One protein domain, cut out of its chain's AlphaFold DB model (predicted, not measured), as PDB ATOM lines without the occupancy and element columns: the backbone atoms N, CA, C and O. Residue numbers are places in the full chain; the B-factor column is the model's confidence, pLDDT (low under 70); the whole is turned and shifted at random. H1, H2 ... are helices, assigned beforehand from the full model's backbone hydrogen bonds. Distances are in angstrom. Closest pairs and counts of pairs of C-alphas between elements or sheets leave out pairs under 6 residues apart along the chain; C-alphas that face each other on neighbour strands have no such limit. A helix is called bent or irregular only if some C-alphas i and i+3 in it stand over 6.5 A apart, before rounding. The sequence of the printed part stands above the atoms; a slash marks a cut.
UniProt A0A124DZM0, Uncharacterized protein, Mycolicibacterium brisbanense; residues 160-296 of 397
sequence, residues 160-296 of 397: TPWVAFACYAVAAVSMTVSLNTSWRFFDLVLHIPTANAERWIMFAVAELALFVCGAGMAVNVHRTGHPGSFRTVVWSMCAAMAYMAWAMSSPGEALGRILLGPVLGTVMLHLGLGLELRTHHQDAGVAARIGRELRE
ATOM      1  N   THR A 160     199.450 123.014 107.687       58.53
ATOM      2  CA  THR A 160     198.103 122.590 108.115       58.53
ATOM      3  C   THR A 160     196.966 122.939 107.133       58.53
ATOM      4  O   THR A 160     196.184 122.037 106.828       58.53
ATOM      5  N   PRO A 161     196.850 124.173 106.583       64.00
ATOM      6  CA  PRO A 161     195.778 124.501 105.635       64.00
ATOM      7  C   PRO A 161     195.881 123.734 104.307       64.00
ATOM      8  O   PRO A 161     194.855 123.356 103.748       64.00
ATOM      9  N   TRP A 162     197.098 123.456 103.819       74.19
ATOM     10  CA  TRP A 162     197.293 122.674 102.594       74.19
ATOM     11  C   TRP A 162     196.883 121.209 102.781       74.19
ATOM     12  O   TRP A 162     196.255 120.634 101.899       74.19
ATOM     13  N   VAL A 163     197.179 120.615 103.944       77.94
ATOM     14  CA  VAL A 163     196.779 119.231 104.251       77.94
ATOM     15  C   VAL A 163     195.256 119.102 104.338       77.94
ATOM     16  O   VAL A 163     194.703 118.184 103.744       77.94
ATOM     17  N   ALA A 164     194.561 120.039 104.994       79.94
ATOM     18  CA  ALA A 164     193.095 120.028 105.041       79.94
ATOM     19  C   ALA A 164     192.471 120.161 103.637       79.94
ATOM     20  O   ALA A 164     191.563 119.406 103.292       79.94
ATOM     21  N   PHE A 165     193.005 121.055 102.795       76.94
ATOM     22  CA  PHE A 165     192.595 121.173 101.392       76.94
ATOM     23  C   PHE A 165     192.849 119.881 100.598       76.94
ATOM     24  O   PHE A 165     191.965 119.427  99.876       76.94
ATOM     25  N   ALA A 166     194.014 119.247 100.770       79.56
ATOM     26  CA  ALA A 166     194.335 117.977 100.125       79.56
ATOM     27  C   ALA A 166     193.385 116.847 100.561       79.56
ATOM     28  O   ALA A 166     192.938 116.078  99.715       79.56
ATOM     29  N   CYS A 167     193.005 116.777 101.842       83.50
ATOM     30  CA  CYS A 167     191.991 115.834 102.325       83.50
ATOM     31  C   CYS A 167     190.631 116.048 101.638       83.50
ATOM     32  O   CYS A 167     190.038 115.085 101.154       83.50
ATOM     33  N   TYR A 168     190.157 117.294 101.520       81.56
ATOM     34  CA  TYR A 168     188.916 117.592 100.794       81.56
ATOM     35  C   TYR A 168     189.022 117.284  99.287       81.56
ATOM     36  O   TYR A 168     188.072 116.763  98.704       81.56
ATOM     37  N   ALA A 169     190.176 117.534  98.660       80.75
ATOM     38  CA  ALA A 169     190.415 117.202  97.255       80.75
ATOM     39  C   ALA A 169     190.414 115.681  97.008       80.75
ATOM     40  O   ALA A 169     189.766 115.216  96.073       80.75
ATOM     41  N   VAL A 170     191.070 114.891  97.868       84.12
ATOM     42  CA  VAL A 170     191.038 113.419  97.791       84.12
ATOM     43  C   VAL A 170     189.625 112.891  98.041       84.12
ATOM     44  O   VAL A 170     189.195 111.985  97.333       84.12
ATOM     45  N   ALA A 171     188.868 113.484  98.972       84.44
ATOM     46  CA  ALA A 171     187.462 113.135  99.161       84.44
ATOM     47  C   ALA A 171     186.642 113.381  97.878       84.44
ATOM     48  O   ALA A 171     185.968 112.468  97.407       84.44
ATOM     49  N   ALA A 172     186.776 114.547  97.237       80.25
ATOM     50  CA  ALA A 172     186.096 114.838  95.972       80.25
ATOM     51  C   ALA A 172     186.500 113.880  94.829       80.25
ATOM     52  O   ALA A 172     185.643 113.419  94.081       80.25
ATOM     53  N   VAL A 173     187.784 113.517  94.717       83.31
ATOM     54  CA  VAL A 173     188.256 112.533  93.721       83.31
ATOM     55  C   VAL A 173     187.740 111.122  94.029       83.31
ATOM     56  O   VAL A 173     187.350 110.397  93.122       83.31
ATOM     57  N   SER A 174     187.650 110.718  95.295       80.00
ATOM     58  CA  SER A 174     187.066 109.415  95.647       80.00
ATOM     59  C   SER A 174     185.562 109.330  95.332       80.00
ATOM     60  O   SER A 174     185.065 108.253  94.995       80.00
ATOM     61  N   MET A 175     184.845 110.465  95.336       76.69
ATOM     62  CA  MET A 175     183.463 110.518  94.850       76.69
ATOM     63  C   MET A 175     183.386 110.236  93.344       76.69
ATOM     64  O   MET A 175     182.453 109.556  92.938       76.69
ATOM     65  N   THR A 176     184.376 110.616  92.517       76.62
ATOM     66  CA  THR A 176     184.356 110.273  91.075       76.62
ATOM     67  C   THR A 176     184.527 108.768  90.809       76.62
ATOM     68  O   THR A 176     183.966 108.238  89.849       76.62
ATOM     69  N   VAL A 177     185.216 108.046  91.701       74.94
ATOM     70  CA  VAL A 177     185.282 106.571  91.688       74.94
ATOM     71  C   VAL A 177     183.930 105.951  92.071       74.94
ATOM     72  O   VAL A 177     183.511 104.955  91.469       74.94
ATOM     73  N   SER A 178     183.220 106.557  93.028       69.50
ATOM     74  CA  SER A 178     181.862 106.144  93.409       69.50
ATOM     75  C   SER A 178     180.857 106.363  92.270       69.50
ATOM     76  O   SER A 178     180.157 105.431  91.891       69.50
ATOM     77  N   LEU A 179     180.897 107.539  91.642       70.75
ATOM     78  CA  LEU A 179     180.186 107.962  90.422       70.75
ATOM     79  C   LEU A 179     180.200 106.895  89.312       70.75
ATOM     80  O   LEU A 179     179.164 106.486  88.794       70.75
ATOM     81  N   ASN A 180     181.393 106.400  88.967       77.12
ATOM     82  CA  ASN A 180     181.562 105.354  87.956       77.12
ATOM     83  C   ASN A 180     180.987 103.995  88.409       77.12
ATOM     84  O   ASN A 180     180.594 103.169  87.587       77.12
ATOM     85  N   THR A 181     180.936 103.752  89.719       70.88
ATOM     86  CA  THR A 181     180.408 102.513  90.300       70.88
ATOM     87  C   THR A 181     178.877 102.549  90.379       70.88
ATOM     88  O   THR A 181     178.228 101.590  89.974       70.88
ATOM     89  N   SER A 182     178.272 103.659  90.809       65.50
ATOM     90  CA  SER A 182     176.812 103.820  90.846       65.50
ATOM     91  C   SER A 182     176.205 103.793  89.439       65.50
ATOM     92  O   SER A 182     175.228 103.079  89.216       65.50
ATOM     93  N   TRP A 183     176.833 104.450  88.454       70.31
ATOM     94  CA  TRP A 183     176.394 104.411  87.053       70.31
ATOM     95  C   TRP A 183     176.303 102.982  86.493       70.31
ATOM     96  O   TRP A 183     175.285 102.601  85.916       70.31
ATOM     97  N   ARG A 184     177.340 102.155  86.708       70.75
ATOM     98  CA  ARG A 184     177.341 100.754  86.248       70.75
ATOM     99  C   ARG A 184     176.365  99.873  87.035       70.75
ATOM    100  O   ARG A 184     175.849  98.916  86.469       70.75
ATOM    101  N   PHE A 185     176.062 100.202  88.294       68.81
ATOM    102  CA  PHE A 185     175.106  99.450  89.118       68.81
ATOM    103  C   PHE A 185     173.663  99.597  88.613       68.81
ATOM    104  O   PHE A 185     172.943  98.602  88.496       68.81
ATOM    105  N   PHE A 186     173.257 100.818  88.247       67.56
ATOM    106  CA  PHE A 186     171.938 101.074  87.653       67.56
ATOM    107  C   PHE A 186     171.749 100.396  86.286       67.56
ATOM    108  O   PHE A 186     170.625 100.050  85.924       67.56
ATOM    109  N   ASP A 187     172.843 100.184  85.552       70.31
ATOM    110  CA  ASP A 187     172.857  99.489  84.265       70.31
ATOM    111  C   ASP A 187     172.805  97.959  84.419       70.31
ATOM    112  O   ASP A 187     171.897  97.313  83.902       70.31
ATOM    113  N   LEU A 188     173.749  97.383  85.173       67.06
ATOM    114  CA  LEU A 188     174.006  95.936  85.206       67.06
ATOM    115  C   LEU A 188     173.181  95.157  86.239       67.06
ATOM    116  O   LEU A 188     172.996  93.954  86.079       67.06
ATOM    117  N   VAL A 189     172.732  95.802  87.323       63.56
ATOM    118  CA  VAL A 189     172.042  95.113  88.432       63.56
ATOM    119  C   VAL A 189     170.556  95.445  88.436       63.56
ATOM    120  O   VAL A 189     169.722  94.542  88.433       63.56
ATOM    121  N   LEU A 190     170.213  96.734  88.384       64.38
ATOM    122  CA  LEU A 190     168.819  97.193  88.412       64.38
ATOM    123  C   LEU A 190     168.082  97.059  87.070       64.38
ATOM    124  O   LEU A 190     166.865  97.219  87.056       64.38
ATOM    125  N   HIS A 191     168.784  96.744  85.972       63.97
ATOM    126  CA  HIS A 191     168.197  96.470  84.653       63.97
ATOM    127  C   HIS A 191     167.166  97.525  84.198       63.97
ATOM    128  O   HIS A 191     166.140  97.173  83.627       63.97
ATOM    129  N   ILE A 192     167.417  98.819  84.443       63.00
ATOM    130  CA  ILE A 192     166.531  99.920  84.012       63.00
ATOM    131  C   ILE A 192     166.871 100.243  82.543       63.00
ATOM    132  O   ILE A 192     167.862 100.946  82.319       63.00
ATOM    133  N   PRO A 193     166.148  99.736  81.519       55.41
ATOM    134  CA  PRO A 193     166.676  99.674  80.148       55.41
ATOM    135  C   PRO A 193     166.372 100.926  79.316       55.41
ATOM    136  O   PRO A 193     166.826 101.046  78.181       55.41
ATOM    137  N   THR A 194     165.561 101.843  79.844       55.84
ATOM    138  CA  THR A 194     164.929 102.926  79.085       55.84
ATOM    139  C   THR A 194     165.181 104.283  79.729       55.84
ATOM    140  O   THR A 194     165.105 104.418  80.942       55.84
ATOM    141  N   ALA A 195     165.444 105.288  78.887       57.06
ATOM    142  CA  ALA A 195     165.738 106.679  79.240       57.06
ATOM    143  C   ALA A 195     166.997 106.905  80.109       57.06
ATOM    144  O   ALA A 195     166.962 106.915  81.338       57.06
ATOM    145  N   ASN A 196     168.099 107.288  79.446       68.81
ATOM    146  CA  ASN A 196     169.308 107.825  80.091       68.81
ATOM    147  C   ASN A 196     168.997 108.931  81.123       68.81
ATOM    148  O   ASN A 196     169.706 109.061  82.116       68.81
ATOM    149  N   ALA A 197     167.933 109.714  80.899       69.38
ATOM    150  CA  ALA A 197     167.477 110.771  81.797       69.38
ATOM    151  C   ALA A 197     167.081 110.265  83.198       69.38
ATOM    152  O   ALA A 197     167.429 110.908  84.183       69.38
ATOM    153  N   GLU A 198     166.408 109.116  83.316       72.56
ATOM    154  CA  GLU A 198     165.978 108.584  84.618       72.56
ATOM    155  C   GLU A 198     167.182 108.131  85.454       72.56
ATOM    156  O   GLU A 198     167.304 108.488  86.629       72.56
ATOM    157  N   ARG A 199     168.145 107.460  84.806       72.75
ATOM    158  CA  ARG A 199     169.441 107.110  85.406       72.75
ATOM    159  C   ARG A 199     170.194 108.355  85.879       72.75
ATOM    160  O   ARG A 199     170.661 108.372  87.013       72.75
ATOM    161  N   TRP A 200     170.260 109.409  85.055       73.94
ATOM    162  CA  TRP A 200     170.860 110.698  85.433       73.94
ATOM    163  C   TRP A 200     170.169 111.347  86.640       73.94
ATOM    164  O   TRP A 200     170.863 111.899  87.490       73.94
ATOM    165  N   ILE A 201     168.839 111.266  86.750       77.75
ATOM    166  CA  ILE A 201     168.080 111.838  87.873       77.75
ATOM    167  C   ILE A 201     168.344 111.063  89.169       77.75
ATOM    168  O   ILE A 201     168.710 111.678  90.170       77.75
ATOM    169  N   MET A 202     168.215 109.729  89.167       72.38
ATOM    170  CA  MET A 202     168.486 108.911  90.361       72.38
ATOM    171  C   MET A 202     169.927 109.078  90.853       72.38
ATOM    172  O   MET A 202     170.170 109.254  92.049       72.38
ATOM    173  N   PHE A 203     170.873 109.087  89.915       75.69
ATOM    174  CA  PHE A 203     172.277 109.378  90.168       75.69
ATOM    175  C   PHE A 203     172.476 110.773  90.794       75.69
ATOM    176  O   PHE A 203     173.092 110.892  91.856       75.69
ATOM    177  N   ALA A 204     171.917 111.824  90.183       77.31
ATOM    178  CA  ALA A 204     172.067 113.195  90.661       77.31
ATOM    179  C   ALA A 204     171.466 113.387  92.062       77.31
ATOM    180  O   ALA A 204     172.056 114.082  92.884       77.31
ATOM    181  N   VAL A 205     170.335 112.738  92.364       81.94
ATOM    182  CA  VAL A 205     169.728 112.742  93.704       81.94
ATOM    183  C   VAL A 205     170.653 112.086  94.735       81.94
ATOM    184  O   VAL A 205     170.834 112.642  95.819       81.94
ATOM    185  N   ALA A 206     171.275 110.947  94.412       74.69
ATOM    186  CA  ALA A 206     172.174 110.241  95.327       74.69
ATOM    187  C   ALA A 206     173.456 111.040  95.641       74.69
ATOM    188  O   ALA A 206     173.806 111.208  96.813       74.69
ATOM    189  N   GLU A 207     174.124 111.589  94.621       81.31
ATOM    190  CA  GLU A 207     175.331 112.409  94.813       81.31
ATOM    191  C   GLU A 207     175.020 113.762  95.468       81.31
ATOM    192  O   GLU A 207     175.761 114.211  96.345       81.31
ATOM    193  N   LEU A 208     173.899 114.405  95.117       81.00
ATOM    194  CA  LEU A 208     173.477 115.643  95.772       81.00
ATOM    195  C   LEU A 208     173.153 115.400  97.251       81.00
ATOM    196  O   LEU A 208     173.535 116.209  98.095       81.00
ATOM    197  N   ALA A 209     172.518 114.274  97.593       80.44
ATOM    198  CA  ALA A 209     172.281 113.891  98.982       80.44
ATOM    199  C   ALA A 209     173.599 113.688  99.753       80.44
ATOM    200  O   ALA A 209     173.729 114.186 100.873       80.44
ATOM    201  N   LEU A 210     174.599 113.031  99.151       77.81
ATOM    202  CA  LEU A 210     175.947 112.897  99.721       77.81
ATOM    203  C   LEU A 210     176.622 114.253  99.938       77.81
ATOM    204  O   LEU A 210     177.119 114.525 101.034       77.81
ATOM    205  N   PHE A 211     176.600 115.120  98.925       81.62
ATOM    206  CA  PHE A 211     177.176 116.460  98.989       81.62
ATOM    207  C   PHE A 211     176.518 117.310 100.085       81.62
ATOM    208  O   PHE A 211     177.212 117.902 100.912       81.62
ATOM    209  N   VAL A 212     175.183 117.313 100.156       83.44
ATOM    210  CA  VAL A 212     174.416 118.020 101.194       83.44
ATOM    211  C   VAL A 212     174.688 117.438 102.584       83.44
ATOM    212  O   VAL A 212     174.816 118.204 103.538       83.44
ATOM    213  N   CYS A 213     174.859 116.120 102.729       81.25
ATOM    214  CA  CYS A 213     175.242 115.515 104.009       81.25
ATOM    215  C   CYS A 213     176.670 115.894 104.434       81.25
ATOM    216  O   CYS A 213     176.899 116.182 105.610       81.25
ATOM    217  N   GLY A 214     177.620 115.951 103.495       79.62
ATOM    218  CA  GLY A 214     178.985 116.424 103.742       79.62
ATOM    219  C   GLY A 214     179.029 117.903 104.138       79.62
ATOM    220  O   GLY A 214     179.642 118.258 105.147       79.62
ATOM    221  N   ALA A 215     178.309 118.760 103.409       79.50
ATOM    222  CA  ALA A 215     178.173 120.181 103.720       79.50
ATOM    223  C   ALA A 215     177.445 120.416 105.059       79.50
ATOM    224  O   ALA A 215     177.888 121.226 105.871       79.50
ATOM    225  N   GLY A 216     176.374 119.666 105.334       80.12
ATOM    226  CA  GLY A 216     175.648 119.695 106.606       80.12
ATOM    227  C   GLY A 216     176.524 119.269 107.783       80.12
ATOM    228  O   GLY A 216     176.524 119.928 108.823       80.12
ATOM    229  N   MET A 217     177.352 118.236 107.600       81.50
ATOM    230  CA  MET A 217     178.365 117.835 108.575       81.50
ATOM    231  C   MET A 217     179.390 118.955 108.813       81.50
ATOM    232  O   MET A 217     179.688 119.252 109.969       81.50
ATOM    233  N   ALA A 218     179.871 119.628 107.762       76.69
ATOM    234  CA  ALA A 218     180.776 120.768 107.894       76.69
ATOM    235  C   ALA A 218     180.144 121.930 108.676       76.69
ATOM    236  O   ALA A 218     180.726 122.396 109.657       76.69
ATOM    237  N   VAL A 219     178.936 122.361 108.306       78.88
ATOM    238  CA  VAL A 219     178.195 123.430 108.999       78.88
ATOM    239  C   VAL A 219     177.930 123.065 110.463       78.88
ATOM    240  O   VAL A 219     178.074 123.910 111.349       78.88
ATOM    241  N   ASN A 220     177.592 121.805 110.750       80.25
ATOM    242  CA  ASN A 220     177.318 121.359 112.111       80.25
ATOM    243  C   ASN A 220     178.586 121.293 112.983       80.25
ATOM    244  O   ASN A 220     178.550 121.743 114.131       80.25
ATOM    245  N   VAL A 221     179.720 120.837 112.429       78.88
ATOM    246  CA  VAL A 221     181.039 120.905 113.091       78.88
ATOM    247  C   VAL A 221     181.407 122.356 113.409       78.88
ATOM    248  O   VAL A 221     181.793 122.642 114.539       78.88
ATOM    249  N   HIS A 222     181.216 123.285 112.467       72.94
ATOM    250  CA  HIS A 222     181.488 124.709 112.692       72.94
ATOM    251  C   HIS A 222     180.596 125.327 113.782       72.94
ATOM    252  O   HIS A 222     181.057 126.176 114.542       72.94
ATOM    253  N   ARG A 223     179.326 124.912 113.880       73.38
ATOM    254  CA  ARG A 223     178.363 125.479 114.840       73.38
ATOM    255  C   ARG A 223     178.428 124.856 116.238       73.38
ATOM    256  O   ARG A 223     178.122 125.542 117.209       73.38
ATOM    257  N   THR A 224     178.753 123.568 116.347       74.06
ATOM    258  CA  THR A 224     178.616 122.793 117.600       74.06
ATOM    259  C   THR A 224     179.884 122.055 118.031       74.06
ATOM    260  O   THR A 224     179.885 121.405 119.075       74.06
ATOM    261  N   GLY A 225     180.954 122.101 117.233       74.00
ATOM    262  CA  GLY A 225     182.180 121.323 117.440       74.00
ATOM    263  C   GLY A 225     182.056 119.832 117.106       74.00
ATOM    264  O   GLY A 225     183.048 119.113 117.181       74.00
ATOM    265  N   HIS A 226     180.866 119.352 116.722       76.56
ATOM    266  CA  HIS A 226     180.580 117.931 116.530       76.56
ATOM    267  C   HIS A 226     179.840 117.689 115.200       76.56
ATOM    268  O   HIS A 226     178.982 118.483 114.820       76.56
ATOM    269  N   PRO A 227     180.099 116.574 114.488       72.56
ATOM    270  CA  PRO A 227     179.426 116.283 113.217       72.56
ATOM    271  C   PRO A 227     177.938 115.922 113.371       72.56
ATOM    272  O   PRO A 227     177.162 116.091 112.431       72.56
ATOM    273  N   GLY A 228     177.505 115.484 114.560       79.50
ATOM    274  CA  GLY A 228     176.106 115.154 114.860       79.50
ATOM    275  C   GLY A 228     175.546 113.998 114.022       79.50
ATOM    276  O   GLY A 228     176.283 113.097 113.615       79.50
ATOM    277  N   SER A 229     174.235 114.023 113.767       83.00
ATOM    278  CA  SER A 229     173.502 112.980 113.028       83.00
ATOM    279  C   SER A 229     173.937 112.831 111.567       83.00
ATOM    280  O   SER A 229     173.849 111.735 111.020       83.00
ATOM    281  N   PHE A 230     174.499 113.868 110.936       81.69
ATOM    282  CA  PHE A 230     175.055 113.741 109.583       81.69
ATOM    283  C   PHE A 230     176.147 112.663 109.498       81.69
ATOM    284  O   PHE A 230     176.262 111.997 108.472       81.69
ATOM    285  N   ARG A 231     176.882 112.402 110.592       83.44
ATOM    286  CA  ARG A 231     177.864 111.308 110.650       83.44
ATOM    287  C   ARG A 231     177.225 109.946 110.377       83.44
ATOM    288  O   ARG A 231     177.810 109.156 109.645       83.44
ATOM    289  N   THR A 232     176.060 109.649 110.957       84.81
ATOM    290  CA  THR A 232     175.412 108.342 110.753       84.81
ATOM    291  C   THR A 232     174.880 108.209 109.331       84.81
ATOM    292  O   THR A 232     175.030 107.144 108.749       84.81
ATOM    293  N   VAL A 233     174.363 109.298 108.745       85.50
ATOM    294  CA  VAL A 233     173.879 109.318 107.351       85.50
ATOM    295  C   VAL A 233     175.019 109.085 106.351       85.50
ATOM    296  O   VAL A 233     174.887 108.260 105.446       85.50
ATOM    297  N   VAL A 234     176.170 109.744 106.541       84.94
ATOM    298  CA  VAL A 234     177.359 109.542 105.693       84.94
ATOM    299  C   VAL A 234     177.863 108.097 105.787       84.94
ATOM    300  O   VAL A 234     178.123 107.480 104.757       84.94
ATOM    301  N   TRP A 235     177.928 107.512 106.989       88.38
ATOM    302  CA  TRP A 235     178.329 106.107 107.149       88.38
ATOM    303  C   TRP A 235     177.312 105.109 106.580       88.38
ATOM    304  O   TRP A 235     177.729 104.131 105.959       88.38
ATOM    305  N   SER A 236     175.999 105.349 106.701       87.94
ATOM    306  CA  SER A 236     174.996 104.496 106.045       87.94
ATOM    307  C   SER A 236     175.092 104.564 104.521       87.94
ATOM    308  O   SER A 236     174.980 103.535 103.857       87.94
ATOM    309  N   MET A 237     175.381 105.742 103.959       83.69
ATOM    310  CA  MET A 237     175.579 105.878 102.517       83.69
ATOM    311  C   MET A 237     176.895 105.227 102.064       83.69
ATOM    312  O   MET A 237     176.928 104.565 101.032       83.69
ATOM    313  N   CYS A 238     177.966 105.321 102.864       87.38
ATOM    314  CA  CYS A 238     179.213 104.582 102.639       87.38
ATOM    315  C   CYS A 238     178.981 103.062 102.599       87.38
ATOM    316  O   CYS A 238     179.528 102.387 101.728       87.38
ATOM    317  N   ALA A 239     178.142 102.525 103.492       87.75
ATOM    318  CA  ALA A 239     177.768 101.111 103.487       87.75
ATOM    319  C   ALA A 239     176.934 100.728 102.249       87.75
ATOM    320  O   ALA A 239     177.205  99.701 101.628       87.75
ATOM    321  N   ALA A 240     175.979 101.570 101.837       85.38
ATOM    322  CA  ALA A 240     175.190 101.353 100.621       85.38
ATOM    323  C   ALA A 240     176.062 101.350  99.349       85.38
ATOM    324  O   ALA A 240     175.952 100.444  98.524       85.38
ATOM    325  N   MET A 241     176.990 102.304  99.222       83.44
ATOM    326  CA  MET A 241     177.955 102.353  98.115       83.44
ATOM    327  C   MET A 241     178.905 101.145  98.128       83.44
ATOM    328  O   MET A 241     179.219 100.593  97.073       83.44
ATOM    329  N   ALA A 242     179.324 100.683  99.312       84.88
ATOM    330  CA  ALA A 242     180.148  99.485  99.432       84.88
ATOM    331  C   ALA A 242     179.400  98.212  98.994       84.88
ATOM    332  O   ALA A 242     179.972  97.372  98.299       84.88
ATOM    333  N   TYR A 243     178.111  98.099  99.328       85.25
ATOM    334  CA  TYR A 243     177.245  97.016  98.862       85.25
ATOM    335  C   TYR A 243     177.085  97.014  97.331       85.25
ATOM    336  O   TYR A 243     177.233  95.965  96.709       85.25
ATOM    337  N   MET A 244     176.871  98.179  96.702       80.31
ATOM    338  CA  MET A 244     176.803  98.290  95.233       80.31
ATOM    339  C   MET A 244     178.101  97.833  94.550       80.31
ATOM    340  O   MET A 244     178.061  97.122  93.545       80.31
ATOM    341  N   ALA A 245     179.259  98.204  95.107       82.06
ATOM    342  CA  ALA A 245     180.562  97.778  94.598       82.06
ATOM    343  C   ALA A 245     180.778  96.258  94.732       82.06
ATOM    344  O   ALA A 245     181.314  95.635  93.810       82.06
ATOM    345  N   TRP A 246     180.333  95.668  95.847       83.31
ATOM    346  CA  TRP A 246     180.373  94.224  96.097       83.31
ATOM    347  C   TRP A 246     179.459  93.438  95.151       83.31
ATOM    348  O   TRP A 246     179.882  92.432  94.593       83.31
ATOM    349  N   ALA A 247     178.239  93.921  94.910       81.25
ATOM    350  CA  ALA A 247     177.255  93.252  94.058       81.25
ATOM    351  C   ALA A 247     177.659  93.163  92.570       81.25
ATOM    352  O   ALA A 247     177.144  92.308  91.854       81.25
ATOM    353  N   MET A 248     178.557  94.034  92.095       75.88
ATOM    354  CA  MET A 248     178.981  94.086  90.687       75.88
ATOM    355  C   MET A 248     180.337  93.457  90.370       75.88
ATOM    356  O   MET A 248     180.625  93.215  89.199       75.88
ATOM    357  N   SER A 249     181.221  93.309  91.356       77.56
ATOM    358  CA  SER A 249     182.651  93.107  91.091       77.56
ATOM    359  C   SER A 249     183.137  91.772  91.644       77.56
ATOM    360  O   SER A 249     182.645  91.294  92.665       77.56
ATOM    361  N   SER A 250     184.170  91.197  91.024       80.56
ATOM    362  CA  SER A 250     184.894  90.073  91.632       80.56
ATOM    363  C   SER A 250     185.463  90.477  93.010       80.56
ATOM    364  O   SER A 250     185.766  91.658  93.201       80.56
ATOM    365  N   PRO A 251     185.653  89.560  93.984       78.94
ATOM    366  CA  PRO A 251     185.961  89.941  95.369       78.94
ATOM    367  C   PRO A 251     187.164  90.885  95.542       78.94
ATOM    368  O   PRO A 251     187.101  91.820  96.339       78.94
ATOM    369  N   GLY A 252     188.240  90.698  94.768       76.56
ATOM    370  CA  GLY A 252     189.414  91.583  94.806       76.56
ATOM    371  C   GLY A 252     189.156  92.974  94.210       76.56
ATOM    372  O   GLY A 252     189.601  93.984  94.754       76.56
ATOM    373  N   GLU A 253     188.388  93.042  93.124       78.56
ATOM    374  CA  GLU A 253     187.998  94.292  92.461       78.56
ATOM    375  C   GLU A 253     186.966  95.076  93.294       78.56
ATOM    376  O   GLU A 253     187.049  96.303  93.393       78.56
ATOM    377  N   ALA A 254     186.046  94.366  93.959       80.12
ATOM    378  CA  ALA A 254     185.105  94.923  94.927       80.12
ATOM    379  C   ALA A 254     185.853  95.606  96.077       80.12
ATOM    380  O   ALA A 254     185.626  96.785  96.339       80.12
ATOM    381  N   LEU A 255     186.792  94.898  96.718       83.50
ATOM    382  CA  LEU A 255     187.632  95.444  97.790       83.50
ATOM    383  C   LEU A 255     188.386  96.704  97.344       83.50
ATOM    384  O   LEU A 255     188.361  97.708  98.057       83.50
ATOM    385  N   GLY A 256     188.983  96.692  96.148       80.69
ATOM    386  CA  GLY A 256     189.642  97.866  95.573       80.69
ATOM    387  C   GLY A 256     188.705  99.074  95.443       80.69
ATOM    388  O   GLY A 256     189.045 100.163  95.906       80.69
ATOM    389  N   ARG A 257     187.503  98.881  94.879       81.62
ATOM    390  CA  ARG A 257     186.489  99.944  94.725       81.62
ATOM    391  C   ARG A 257     185.963 100.463  96.063       81.62
ATOM    392  O   ARG A 257     185.860 101.674  96.232       81.62
ATOM    393  N   ILE A 258     185.661  99.571  97.008       86.38
ATOM    394  CA  ILE A 258     185.152  99.920  98.345       86.38
ATOM    395  C   ILE A 258     186.175 100.775  99.100       86.38
ATOM    396  O   ILE A 258     185.824 101.819  99.652       86.38
ATOM    397  N   LEU A 259     187.441 100.343  99.105       85.50
ATOM    398  CA  LEU A 259     188.508 101.018  99.836       85.50
ATOM    399  C   LEU A 259     188.877 102.364  99.203       85.50
ATOM    400  O   LEU A 259     188.897 103.362  99.916       85.50
ATOM    401  N   LEU A 260     189.137 102.413  97.890       81.81
ATOM    402  CA  LEU A 260     189.589 103.635  97.201       81.81
ATOM    403  C   LEU A 260     188.472 104.659  96.945       81.81
ATOM    404  O   LEU A 260     188.763 105.845  96.804       81.81
ATOM    405  N   GLY A 261     187.215 104.214  96.874       82.62
ATOM    406  CA  GLY A 261     186.045 105.075  96.722       82.62
ATOM    407  C   GLY A 261     185.462 105.503  98.076       82.62
ATOM    408  O   GLY A 261     186.039 106.356  98.756       82.62
ATOM    409  N   PRO A 262     184.311 104.943  98.491       84.06
ATOM    410  CA  PRO A 262     183.501 105.493  99.578       84.06
ATOM    411  C   PRO A 262     184.205 105.498 100.945       84.06
ATOM    412  O   PRO A 262     184.006 106.438 101.719       84.06
ATOM    413  N   VAL A 263     185.054 104.505 101.246       87.25
ATOM    414  CA  VAL A 263     185.767 104.437 102.535       87.25
ATOM    415  C   VAL A 263     186.857 105.508 102.617       87.25
ATOM    416  O   VAL A 263     186.836 106.315 103.548       87.25
ATOM    417  N   LEU A 264     187.773 105.569 101.640       86.44
ATOM    418  CA  LEU A 264     188.815 106.601 101.591       86.44
ATOM    419  C   LEU A 264     188.209 108.010 101.577       86.44
ATOM    420  O   LEU A 264     188.686 108.879 102.305       86.44
ATOM    421  N   GLY A 265     187.125 108.219 100.825       85.50
ATOM    422  CA  GLY A 265     186.404 109.489 100.793       85.50
ATOM    423  C   GLY A 265     185.846 109.911 102.141       85.50
ATOM    424  O   GLY A 265     186.100 111.025 102.599       85.50
ATOM    425  N   THR A 266     185.145 109.000 102.820       87.00
ATOM    426  CA  THR A 266     184.575 109.247 104.152       87.00
ATOM    427  C   THR A 266     185.668 109.533 105.187       87.00
ATOM    428  O   THR A 266     185.535 110.461 105.989       87.00
ATOM    429  N   VAL A 267     186.778 108.788 105.148       87.94
ATOM    430  CA  VAL A 267     187.928 108.989 106.044       87.94
ATOM    431  C   VAL A 267     188.612 110.332 105.780       87.94
ATOM    432  O   VAL A 267     188.867 111.077 106.726       87.94
ATOM    433  N   MET A 268     188.870 110.689 104.521       87.31
ATOM    434  CA  MET A 268     189.524 111.956 104.174       87.31
ATOM    435  C   MET A 268     188.633 113.166 104.463       87.31
ATOM    436  O   MET A 268     189.122 114.160 104.998       87.31
ATOM    437  N   LEU A 269     187.323 113.064 104.227       84.88
ATOM    438  CA  LEU A 269     186.347 114.070 104.647       84.88
ATOM    439  C   LEU A 269     186.365 114.265 106.174       84.88
ATOM    440  O   LEU A 269     186.399 115.396 106.657       84.88
ATOM    441  N   HIS A 270     186.401 113.171 106.943       86.19
ATOM    442  CA  HIS A 270     186.472 113.223 108.404       86.19
ATOM    443  C   HIS A 270     187.781 113.851 108.915       86.19
ATOM    444  O   HIS A 270     187.751 114.681 109.827       86.19
ATOM    445  N   LEU A 271     188.922 113.512 108.305       85.62
ATOM    446  CA  LEU A 271     190.227 114.094 108.637       85.62
ATOM    447  C   LEU A 271     190.302 115.586 108.281       85.62
ATOM    448  O   LEU A 271     190.775 116.373 109.100       85.62
ATOM    449  N   GLY A 272     189.791 115.991 107.112       82.38
ATOM    450  CA  GLY A 272     189.706 117.398 106.702       82.38
ATOM    451  C   GLY A 272     188.925 118.241 107.712       82.38
ATOM    452  O   GLY A 272     189.432 119.252 108.198       82.38
ATOM    453  N   LEU A 273     187.754 117.753 108.132       80.44
ATOM    454  CA  LEU A 273     186.918 118.386 109.160       80.44
ATOM    455  C   LEU A 273     187.585 118.436 110.545       80.44
ATOM    456  O   LEU A 273     187.479 119.440 111.250       80.44
ATOM    457  N   GLY A 274     188.291 117.375 110.944       79.31
ATOM    458  CA  GLY A 274     189.023 117.334 112.214       79.31
ATOM    459  C   GLY A 274     190.211 118.304 112.257       79.31
ATOM    460  O   GLY A 274     190.465 118.938 113.287       79.31
ATOM    461  N   LEU A 275     190.921 118.460 111.135       79.12
ATOM    462  CA  LEU A 275     191.983 119.457 110.973       79.12
ATOM    463  C   LEU A 275     191.415 120.880 110.979       79.12
ATOM    464  O   LEU A 275     191.954 121.749 111.665       79.12
ATOM    465  N   GLU A 276     190.306 121.106 110.279       73.75
ATOM    466  CA  GLU A 276     189.608 122.389 110.248       73.75
ATOM    467  C   GLU A 276     189.184 122.840 111.651       73.75
ATOM    468  O   GLU A 276     189.558 123.938 112.072       73.75
ATOM    469  N   LEU A 277     188.516 121.976 112.423       70.88
ATOM    470  CA  LEU A 277     188.107 122.276 113.799       70.88
ATOM    471  C   LEU A 277     189.306 122.645 114.692       70.88
ATOM    472  O   LEU A 277     189.227 123.582 115.492       70.88
ATOM    473  N   ARG A 278     190.446 121.961 114.518       69.44
ATOM    474  CA  ARG A 278     191.697 122.273 115.228       69.44
ATOM    475  C   ARG A 278     192.272 123.635 114.822       69.44
ATOM    476  O   ARG A 278     192.785 124.343 115.685       69.44
ATOM    477  N   THR A 279     192.171 124.026 113.549       63.28
ATOM    478  CA  THR A 279     192.593 125.368 113.098       63.28
ATOM    479  C   THR A 279     191.649 126.475 113.564       63.28
ATOM    480  O   THR A 279     192.127 127.524 113.984       63.28
ATOM    481  N   HIS A 280     190.333 126.233 113.597       60.19
ATOM    482  CA  HIS A 280     189.337 127.193 114.086       60.19
ATOM    483  C   HIS A 280     189.559 127.573 115.561       60.19
ATOM    484  O   HIS A 280     189.298 128.704 115.960       60.19
ATOM    485  N   HIS A 281     190.088 126.650 116.370       57.34
ATOM    486  CA  HIS A 281     190.475 126.900 117.763       57.34
ATOM    487  C   HIS A 281     191.765 127.732 117.931       57.34
ATOM    488  O   HIS A 281     192.140 128.043 119.061       57.34
ATOM    489  N   GLN A 282     192.474 128.053 116.842       51.56
ATOM    490  CA  GLN A 282     193.754 128.778 116.853       51.56
ATOM    491  C   GLN A 282     193.686 130.123 116.112       51.56
ATOM    492  O   GLN A 282     194.353 131.062 116.533       51.56
ATOM    493  N   ASP A 283     192.894 130.240 115.038       47.47
ATOM    494  CA  ASP A 283     192.545 131.521 114.403       47.47
ATOM    495  C   ASP A 283     191.398 131.337 113.383       47.47
ATOM    496  O   ASP A 283     191.195 130.243 112.858       47.47
ATOM    497  N   ALA A 284     190.661 132.411 113.056       53.03
ATOM    498  CA  ALA A 284     189.416 132.357 112.262       53.03
ATOM    499  C   ALA A 284     189.492 131.459 111.000       53.03
ATOM    500  O   ALA A 284     190.368 131.671 110.152       53.03
ATOM    501  N   GLY A 285     188.549 130.509 110.899       56.47
ATOM    502  CA  GLY A 285     188.635 129.250 110.138       56.47
ATOM    503  C   GLY A 285     189.063 129.316 108.667       56.47
ATOM    504  O   GLY A 285     188.754 130.253 107.927       56.47
ATOM    505  N   VAL A 286     189.779 128.275 108.235       58.41
ATOM    506  CA  VAL A 286     190.459 128.229 106.935       58.41
ATOM    507  C   VAL A 286     189.488 128.050 105.766       58.41
ATOM    508  O   VAL A 286     189.656 128.780 104.794       58.41
ATOM    509  N   ALA A 287     188.447 127.206 105.828       54.44
ATOM    510  CA  ALA A 287     187.465 127.134 104.737       54.44
ATOM    511  C   ALA A 287     186.609 128.404 104.627       54.44
ATOM    512  O   ALA A 287     186.183 128.745 103.530       54.44
ATOM    513  N   ALA A 288     186.424 129.176 105.705       57.69
ATOM    514  CA  ALA A 288     185.803 130.498 105.605       57.69
ATOM    515  C   ALA A 288     186.695 131.490 104.833       57.69
ATOM    516  O   ALA A 288     186.192 132.285 104.041       57.69
ATOM    517  N   ARG A 289     188.025 131.418 105.004       62.28
ATOM    518  CA  ARG A 289     188.978 132.216 104.209       62.28
ATOM    519  C   ARG A 289     189.087 131.713 102.774       62.28
ATOM    520  O   ARG A 289     188.957 132.517 101.867       62.28
ATOM    521  N   ILE A 290     189.277 130.409 102.564       58.16
ATOM    522  CA  ILE A 290     189.407 129.790 101.235       58.16
ATOM    523  C   ILE A 290     188.100 129.901 100.448       58.16
ATOM    524  O   ILE A 290     188.142 130.195  99.265       58.16
ATOM    525  N   GLY A 291     186.942 129.720 101.083       61.75
ATOM    526  CA  GLY A 291     185.633 129.904 100.460       61.75
ATOM    527  C   GLY A 291     185.364 131.361 100.096       61.75
ATOM    528  O   GLY A 291     184.809 131.627  99.032       61.75
ATOM    529  N   ARG A 292     185.818 132.316 100.919       62.19
ATOM    530  CA  ARG A 292     185.755 133.740 100.576       62.19
ATOM    531  C   ARG A 292     186.725 134.107  99.449       62.19
ATOM    532  O   ARG A 292     186.292 134.728  98.493       62.19
ATOM    533  N   GLU A 293     187.964 133.633  99.497       63.88
ATOM    534  CA  GLU A 293     188.984 133.805  98.452       63.88
ATOM    535  C   GLU A 293     188.560 133.148  97.121       63.88
ATOM    536  O   GLU A 293     188.738 133.724  96.053       63.88
ATOM    537  N   LEU A 294     187.953 131.954  97.155       58.38
ATOM    538  CA  LEU A 294     187.384 131.293  95.977       58.38
ATOM    539  C   LEU A 294     186.189 132.068  95.438       58.38
ATOM    540  O   LEU A 294     186.123 132.265  94.232       58.38
ATOM    541  N   ARG A 295     185.284 132.543  96.302       59.31
ATOM    542  CA  ARG A 295     184.165 133.410  95.910       59.31
ATOM    543  C   ARG A 295     184.671 134.701  95.265       59.31
ATOM    544  O   ARG A 295     184.199 135.045  94.192       59.31
ATOM    545  N   GLU A 296     185.651 135.369  95.864       62.84
ATOM    546  CA  GLU A 296     186.290 136.584  95.340       62.84
ATOM    547  C   GLU A 296     186.997 136.306  93.998       62.84
ATOM    548  O   GLU A 296     186.842 137.077  93.057       62.84
TER     549      GLU A 296
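This is residues 160 to 296 of the 397 residues of an uncharacterized protein of Mycolicibacterium brisbanense (UniProt A0A124DZM0). Here is an elongated up-and-down bundle of four helical pieces, H1, H2, H3 and H4b, each running against the one before it, with the short helix H5 set crosswise at one end. H4 is bent yet runs nearly straight; residues 190 to 195 stick out at the end away from H5, and residues 291 to 296 of H5 stick out too. The printed part has 137 residues with five named helices, H1 to H5 in order, and no named strand: all helix. It is compact, with a radius of gyration of the C-alphas of 16.6 A, and spans 53 by 32 by 26 A.

Begin at the hub, H4, residues 251 to 280, assigned as one helix by its hydrogen bonds but bent: C-alphas 259 and 262 are 6.7 A apart. Its arms are H4a, residues 251 to 259, and H4b, residues 262 to 280. H1, residues 160 to 188, touches H4b, opposite ways at a shallow tilt of 25 degrees; the closest C-alphas, of Ala 171 and Gly 265, are 4.1 A apart. Residues 241 to 248 of H3, residues 230 to 248, touch H4a in a hairpin, closest at C-alphas 246 and 254, 4.9 A. H2, residues 196 to 224, forms a hairpin with H3, closest at C-alphas 217 and 230, 5.4 A. H5, residues 286 to 296, touches residues 276 to 280 of H4b, about perpendicular at 83 degrees, closest at C-alphas 286 and 276, 6.8 A. Every O i to N i+4 pair is within hydrogen-bond range in H2, H3, H4a, H4b and H5, and 24 of 25 in H1.

Find C-alpha 160 at (198.103, 122.590, 108.115); from there H1 runs 42.6 A. H2 measures 41.4 A, H3 27.5 A and H4b 26.7 A. H5 ends at C-alpha 296, (186.290, 136.584, 95.340).

The C-alphas farthest apart, of Pro 193 and Gln 282, are 54.1 A apart. The printed part has no cut and no long link. Mean pLDDT of the printed part is 75.3; residues 188 to 197 and 278 to 296 are among those under 70.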